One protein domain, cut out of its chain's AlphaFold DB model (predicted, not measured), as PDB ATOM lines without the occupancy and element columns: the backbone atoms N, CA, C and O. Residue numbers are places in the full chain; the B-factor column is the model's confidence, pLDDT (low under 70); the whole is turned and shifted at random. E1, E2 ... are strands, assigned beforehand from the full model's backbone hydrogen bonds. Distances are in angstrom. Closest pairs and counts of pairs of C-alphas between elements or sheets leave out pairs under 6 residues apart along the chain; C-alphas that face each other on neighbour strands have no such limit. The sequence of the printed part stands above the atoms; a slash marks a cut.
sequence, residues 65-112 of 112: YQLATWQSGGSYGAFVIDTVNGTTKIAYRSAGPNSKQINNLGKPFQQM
ATOM      1  N   TYR A  65     171.271 208.900 113.956       79.75
ATOM      2  CA  TYR A  65     171.525 208.057 112.805       79.75
ATOM      3  C   TYR A  65     172.053 208.863 111.618       79.75
ATOM      4  O   TYR A  65     171.394 209.794 111.158       79.75
ATOM      5  N   GLN A  66     173.203 208.459 111.086       84.44
ATOM      6  CA  GLN A  66     173.711 208.909 109.791       84.44
ATOM      7  C   GLN A  66     173.378 207.879 108.716       84.44
ATOM      8  O   GLN A  66     173.370 206.678 108.980       84.44
ATOM      9  N   LEU A  67     173.113 208.342 107.498       81.62
ATOM     10  CA  LEU A  67     172.890 207.484 106.339       81.62
ATOM     11  C   LEU A  67     173.975 207.742 105.308       81.62
ATOM     12  O   LEU A  67     174.308 208.893 105.035       81.62
ATOM     13  N   ALA A  68     174.467 206.677 104.692       81.88
ATOM     14  CA  ALA A  68     175.326 206.793 103.528       81.88
ATOM     15  C   ALA A  68     174.940 205.758 102.480       81.88
ATOM     16  O   ALA A  68     174.528 204.634 102.792       81.88
ATOM     17  N   THR A  69     175.060 206.167 101.224       87.06
ATOM     18  CA  THR A  69     174.754 205.356 100.053       87.06
ATOM     19  C   THR A  69     176.036 204.991  99.324       87.06
ATOM     20  O   THR A  69     177.057 205.669  99.431       87.06
ATOM     21  N   TRP A  70     175.992 203.890  98.587       84.38
ATOM     22  CA  TRP A  70     177.088 203.469  97.729       84.38
ATOM     23  C   TRP A  70     176.537 202.893  96.433       84.38
ATOM     24  O   TRP A  70     175.434 202.341  96.397       84.38
ATOM     25  N   GLN A  71     177.334 203.001  95.376       86.38
ATOM     26  CA  GLN A  71     177.089 202.361  94.096       86.38
ATOM     27  C   GLN A  71     178.426 201.906  93.512       86.38
ATOM     28  O   GLN A  71     179.393 202.662  93.508       86.38
ATOM     29  N   SER A  72     178.487 200.667  93.032       81.44
ATOM     30  CA  SER A  72     179.665 200.107  92.370       81.44
ATOM     31  C   SER A  72     179.264 198.950  91.459       81.44
ATOM     32  O   SER A  72     178.515 198.068  91.879       81.44
ATOM     33  N   GLY A  73     179.738 198.957  90.208       79.31
ATOM     34  CA  GLY A  73     179.580 197.834  89.273       79.31
ATOM     35  C   GLY A  73     178.136 197.346  89.080       79.31
ATOM     36  O   GLY A  73     177.900 196.144  89.046       79.31
ATOM     37  N   GLY A  74     177.152 198.254  89.041       80.06
ATOM     38  CA  GLY A  74     175.723 197.910  88.916       80.06
ATOM     39  C   GLY A  74     175.044 197.458  90.217       80.06
ATOM     40  O   GLY A  74     173.836 197.223  90.238       80.06
ATOM     41  N   SER A  75     175.794 197.378  91.315       80.50
ATOM     42  CA  SER A  75     175.262 197.206  92.665       80.50
ATOM     43  C   SER A  75     175.114 198.554  93.358       80.50
ATOM     44  O   SER A  75     175.928 199.453  93.150       80.50
ATOM     45  N   TYR A  76     174.103 198.691  94.207       84.62
ATOM     46  CA  TYR A  76     173.874 199.888  95.007       84.62
ATOM     47  C   TYR A  76     173.284 199.531  96.367       84.62
ATOM     48  O   TYR A  76     172.656 198.484  96.550       84.62
ATOM     49  N   GLY A  77     173.480 200.398  97.347       88.81
ATOM     50  CA  GLY A  77     172.989 200.149  98.690       88.81
ATOM     51  C   GLY A  77     173.084 201.354  99.602       88.81
ATOM     52  O   GLY A  77     173.545 202.426  99.215       88.81
ATOM     53  N   ALA A  78     172.626 201.149 100.830       85.12
ATOM     54  CA  ALA A  78     172.675 202.132 101.896       85.12
ATOM     55  C   ALA A  78     172.996 201.459 103.232       85.12
ATOM     56  O   ALA A  78     172.495 200.365 103.530       85.12
ATOM     57  N   PHE A  79     173.791 202.133 104.053       86.56
ATOM     58  CA  PHE A  79     174.010 201.784 105.451       86.56
ATOM     59  C   PHE A  79     173.576 202.928 106.365       86.56
ATOM     60  O   PHE A  79     173.592 204.097 105.984       86.56
ATOM     61  N   VAL A  80     173.140 202.556 107.565       84.31
ATOM     62  CA  VAL A  80     172.784 203.472 108.646       84.31
ATOM     63  C   VAL A  80     173.801 203.282 109.760       84.31
ATOM     64  O   VAL A  80     174.078 202.145 110.145       84.31
ATOM     65  N   ILE A  81     174.337 204.383 110.266       82.56
ATOM     66  CA  ILE A  81     175.291 204.433 111.370       82.56
ATOM     67  C   ILE A  81     174.573 205.035 112.572       82.56
ATOM     68  O   ILE A  81     174.099 206.163 112.490       82.56
ATOM     69  N   ASP A  82     174.490 204.307 113.680       82.44
ATOM     70  CA  ASP A  82     174.138 204.866 114.984       82.44
ATOM     71  C   ASP A  82     175.380 205.546 115.567       82.44
ATOM     72  O   ASP A  82     176.283 204.893 116.084       82.44
ATOM     73  N   THR A  83     175.437 206.869 115.464       77.75
ATOM     74  CA  THR A  83     176.560 207.694 115.934       77.75
ATOM     75  C   THR A  83     176.724 207.683 117.452       77.75
ATOM     76  O   THR A  83     177.809 207.980 117.940       77.75
ATOM     77  N   VAL A  84     175.683 207.299 118.200       77.12
ATOM     78  CA  VAL A  84     175.743 207.200 119.666       77.12
ATOM     79  C   VAL A  84     176.435 205.908 120.092       77.12
ATOM     80  O   VAL A  84     177.228 205.910 121.026       77.12
ATOM     81  N   ASN A  85     176.156 204.808 119.391       76.06
ATOM     82  CA  ASN A  85     176.683 203.484 119.735       76.06
ATOM     83  C   ASN A  85     177.859 203.043 118.848       76.06
ATOM     84  O   ASN A  85     178.412 201.968 119.059       76.06
ATOM     85  N   GLY A  86     178.194 203.817 117.812       76.69
ATOM     86  CA  GLY A  86     179.173 203.444 116.790       76.69
ATOM     87  C   GLY A  86     178.762 202.235 115.939       76.69
ATOM     88  O   GLY A  86     179.596 201.663 115.241       76.69
ATOM     89  N   THR A  87     177.497 201.806 115.992       80.62
ATOM     90  CA  THR A  87     177.041 200.601 115.288       80.62
ATOM     91  C   THR A  87     176.608 200.930 113.867       80.62
ATOM     92  O   THR A  87     175.986 201.955 113.603       80.62
ATOM     93  N   THR A  88     176.917 200.041 112.924       84.19
ATOM     94  CA  THR A  88     176.547 200.210 111.512       84.19
ATOM     95  C   THR A  88     175.675 199.052 111.051       84.19
ATOM     96  O   THR A  88     175.967 197.889 111.321       84.19
ATOM     97  N   LYS A  89     174.604 199.359 110.318       84.44
ATOM     98  CA  LYS A  89     173.684 198.382 109.728       84.44
ATOM     99  C   LYS A  89     173.549 198.634 108.233       84.44
ATOM    100  O   LYS A  89     173.259 199.751 107.819       84.44
ATOM    101  N   ILE A  90     173.630 197.584 107.417       85.81
ATOM    102  CA  ILE A  90     173.195 197.653 106.013       85.81
ATOM    103  C   ILE A  90     171.671 197.757 105.997       85.81
ATOM    104  O   ILE A  90     170.991 196.786 106.330       85.81
ATOM    105  N   ALA A  91     171.135 198.916 105.619       87.38
ATOM    106  CA  ALA A  91     169.697 199.148 105.514       87.38
ATOM    107  C   ALA A  91     169.129 198.586 104.213       87.38
ATOM    108  O   ALA A  91     168.064 197.968 104.228       87.38
ATOM    109  N   TYR A  92     169.859 198.757 103.112       87.12
ATOM    110  CA  TYR A  92     169.456 198.259 101.806       87.12
ATOM    111  C   TYR A  92     170.660 197.834 100.963       87.12
ATOM    112  O   TYR A  92     171.719 198.460 101.021       87.12
ATOM    113  N   ARG A  93     170.495 196.790 100.150       87.00
ATOM    114  CA  ARG A  93     171.443 196.416  99.095       87.00
ATOM    115  C   ARG A  93     170.707 195.772  97.928       87.00
ATOM    116  O   ARG A  93     169.911 194.856  98.126       87.00
ATOM    117  N   SER A  94     171.072 196.183  96.725       85.44
ATOM    118  CA  SER A  94     170.731 195.549  95.458       85.44
ATOM    119  C   SER A  94     172.011 195.291  94.673       85.44
ATOM    120  O   SER A  94     172.936 196.101  94.699       85.44
ATOM    121  N   ALA A  95     172.081 194.155  93.988       85.06
ATOM    122  CA  ALA A  95     173.199 193.825  93.103       85.06
ATOM    123  C   ALA A  95     172.748 193.660  91.643       85.06
ATOM    124  O   ALA A  95     173.342 192.886  90.899       85.06
ATOM    125  N   GLY A  96     171.651 194.325  91.259       77.56
ATOM    126  CA  GLY A  96     171.094 194.300  89.905       77.56
ATOM    127  C   GLY A  96     169.719 193.619  89.784       77.56
ATOM    128  O   GLY A  96     169.171 193.150  90.783       77.56
ATOM    129  N   PRO A  97     169.155 193.565  88.559       68.75
ATOM    130  CA  PRO A  97     167.746 193.228  88.303       68.75
ATOM    131  C   PRO A  97     167.297 191.834  88.761       68.75
ATOM    132  O   PRO A  97     166.124 191.645  89.051       68.75
ATOM    133  N   ASN A  98     168.222 190.877  88.882       76.00
ATOM    134  CA  ASN A  98     167.927 189.484  89.252       76.00
ATOM    135  C   ASN A  98     168.638 189.044  90.539       76.00
ATOM    136  O   ASN A  98     168.715 187.858  90.861       76.00
ATOM    137  N   SER A  99     169.202 190.002  91.265       74.06
ATOM    138  CA  SER A  99     170.046 189.729  92.416       74.06
ATOM    139  C   SER A  99     169.225 189.783  93.695       74.06
ATOM    140  O   SER A  99     168.322 190.608  93.838       74.06
ATOM    141  N   LYS A 100     169.560 188.926  94.665       79.25
ATOM    142  CA  LYS A 100     168.895 188.928  95.972       79.25
ATOM    143  C   LYS A 100     169.030 190.307  96.622       79.25
ATOM    144  O   LYS A 100     170.133 190.731  96.969       79.25
ATOM    145  N   GLN A 101     167.899 190.981  96.804       84.00
ATOM    146  CA  GLN A 101     167.847 192.258  97.500       84.00
ATOM    147  C   GLN A 101     167.841 192.034  99.011       84.00
ATOM    148  O   GLN A 101     167.222 191.099  99.526       84.00
ATOM    149  N   ILE A 102     168.536 192.907  99.729       84.19
ATOM    150  CA  ILE A 102     168.525 192.949 101.188       84.19
ATOM    151  C   ILE A 102     167.792 194.221 101.589       84.19
ATOM    152  O   ILE A 102     168.210 195.310 101.214       84.19
ATOM    153  N   ASN A 103     166.728 194.079 102.378       85.69
ATOM    154  CA  ASN A 103     166.038 195.186 103.028       85.69
ATOM    155  C   ASN A 103     165.973 194.912 104.534       85.69
ATOM    156  O   ASN A 103     165.325 193.968 104.991       85.69
ATOM    157  N   ASN A 104     166.680 195.738 105.299       82.75
ATOM    158  CA  ASN A 104     166.746 195.674 106.753       82.75
ATOM    159  C   ASN A 104     166.315 197.000 107.393       82.75
ATOM    160  O   ASN A 104     166.656 197.240 108.553       82.75
ATOM    161  N   LEU A 105     165.595 197.877 106.677       78.81
ATOM    162  CA  LEU A 105     165.135 199.149 107.248       78.81
ATOM    163  C   LEU A 105     164.356 198.925 108.550       78.81
ATOM    164  O   LEU A 105     164.702 199.525 109.564       78.81
ATOM    165  N   GLY A 106     163.413 197.978 108.554       73.38
ATOM    166  CA  GLY A 106     162.609 197.630 109.731       73.38
ATOM    167  C   GLY A 106     163.289 196.717 110.760       73.38
ATOM    168  O   GLY A 106     162.685 196.406 111.779       73.38
ATOM    169  N   LYS A 107     164.522 196.251 110.513       78.00
ATOM    170  CA  LYS A 107     165.235 195.371 111.453       78.00
ATOM    171  C   LYS A 107     166.060 196.191 112.450       78.00
ATOM    172  O   LYS A 107     166.613 197.222 112.052       78.00
ATOM    173  N   PRO A 108     166.198 195.751 113.713       78.06
ATOM    174  CA  PRO A 108     167.064 196.424 114.675       78.06
ATOM    175  C   PRO A 108     168.529 196.391 114.218       78.06
ATOM    176  O   PRO A 108     168.914 195.594 113.357       78.06
ATOM    177  N   PHE A 109     169.353 197.270 114.790       72.56
ATOM    178  CA  PHE A 109     170.804 197.157 114.661       72.56
ATOM    179  C   PHE A 109     171.225 195.842 115.307       72.56
ATOM    180  O   PHE A 109     170.932 195.607 116.477       72.56
ATOM    181  N   GLN A 110     171.860 194.965 114.534       63.88
ATOM    182  CA  GLN A 110     172.484 193.787 115.116       63.88
ATOM    183  C   GLN A 110     173.806 194.241 115.732       63.88
ATOM    184  O   GLN A 110     174.648 194.802 115.032       63.88
ATOM    185  N   GLN A 111     173.938 194.070 117.046       49.78
ATOM    186  CA  GLN A 111     175.228 194.171 117.723       49.78
ATOM    187  C   GLN A 111     176.089 193.008 117.213       49.78
ATOM    188  O   GLN A 111     175.623 191.868 117.227       49.78
ATOM    189  N   MET A 112     177.271 193.318 116.671       40.19
ATOM    190  CA  MET A 112     178.297 192.307 116.391       40.19
ATOM    191  C   MET A 112     178.972 191.884 117.687       40.19
ATOM    192  O   MET A 112     179.144 192.770 118.556       40.19
TER     193      MET A 112
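What this domain is: This is residues 65 to 112 of the 112 residues of an uncharacterized protein of Desulfobulbus oligotrophicus (UniProt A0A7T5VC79). A small, twisted sheet of three strands, E1, E2 and E3, winds back and forth with its strands running along the longest axis, and the last stretch of the chain, residues 95 to 112, folds back beside E3. That stretch has no named element and is tied to E3 by one short pairing, of residues 92 to 93 with residues 102 to 103. The printed part has 48 residues with three named strands, in the order E1 E2 E3 both along the chain and across the antiparallel sheet, and no named helix; the class is all strand. It is only just compact, close to loose, with a radius of gyration of the C-alphas of 11.5 A, and only just elongated, with spans of 35 by 17 by 16 A.

How they stand to each other: E1, residues 65 to 72, and E2, residues 75 to 82, are antiparallel neighbours at 162 degrees between their directions. They form a hairpin with a tight link of 2 residues. The C-alphas of Gln 71 and Tyr 76 face each other at 4.2 A. N 66 and O 81 are within hydrogen-bond range at 2.8 A, and so are N 77 and O 70 at 2.9 A. E2 and E3, residues 87 to 94, form the next hairpin, antiparallel at 159 degrees, with a tight link of 4 residues. Here the C-alphas of Gly 77 and Arg 93 face each other at 4.1 A, and N 80 and O 89 are within hydrogen-bond range at 2.8 A, as are N 94 and O 76 at 2.8 A. The three strands make a meander, each strand the antiparallel neighbour of the one before. E1 and E3 are the edge strands and E2 is the inner one. Residues 92 to 93 of E3 also pair with residues 102 to 103, antiparallel.

Where its parts are: E1 begins at C-alpha 65, (171.525, 208.057, 112.805), and runs 23.4 A to C-alpha 72. E2 turns back from C-alpha 75, (175.262, 197.206, 92.665), and runs 23.6 A to C-alpha 82. E3 runs 21.4 A from C-alpha 87 to C-alpha 94 at (170.731, 195.549, 95.458).

The domain as a whole: The C-alphas of Val 84 and Asn 98, the two farthest apart, are 36.1 A from each other. The printed part has no cut and ends at Met 112, the chain's last residue. Neither link between named strands is long. The C-alphas of residues 95 to 112 lie 7 to 18 A from the mean of all C-alphas. The mean pLDDT of the printed part is 79.6, and residue 97 and residues 110 to 112 are under 70.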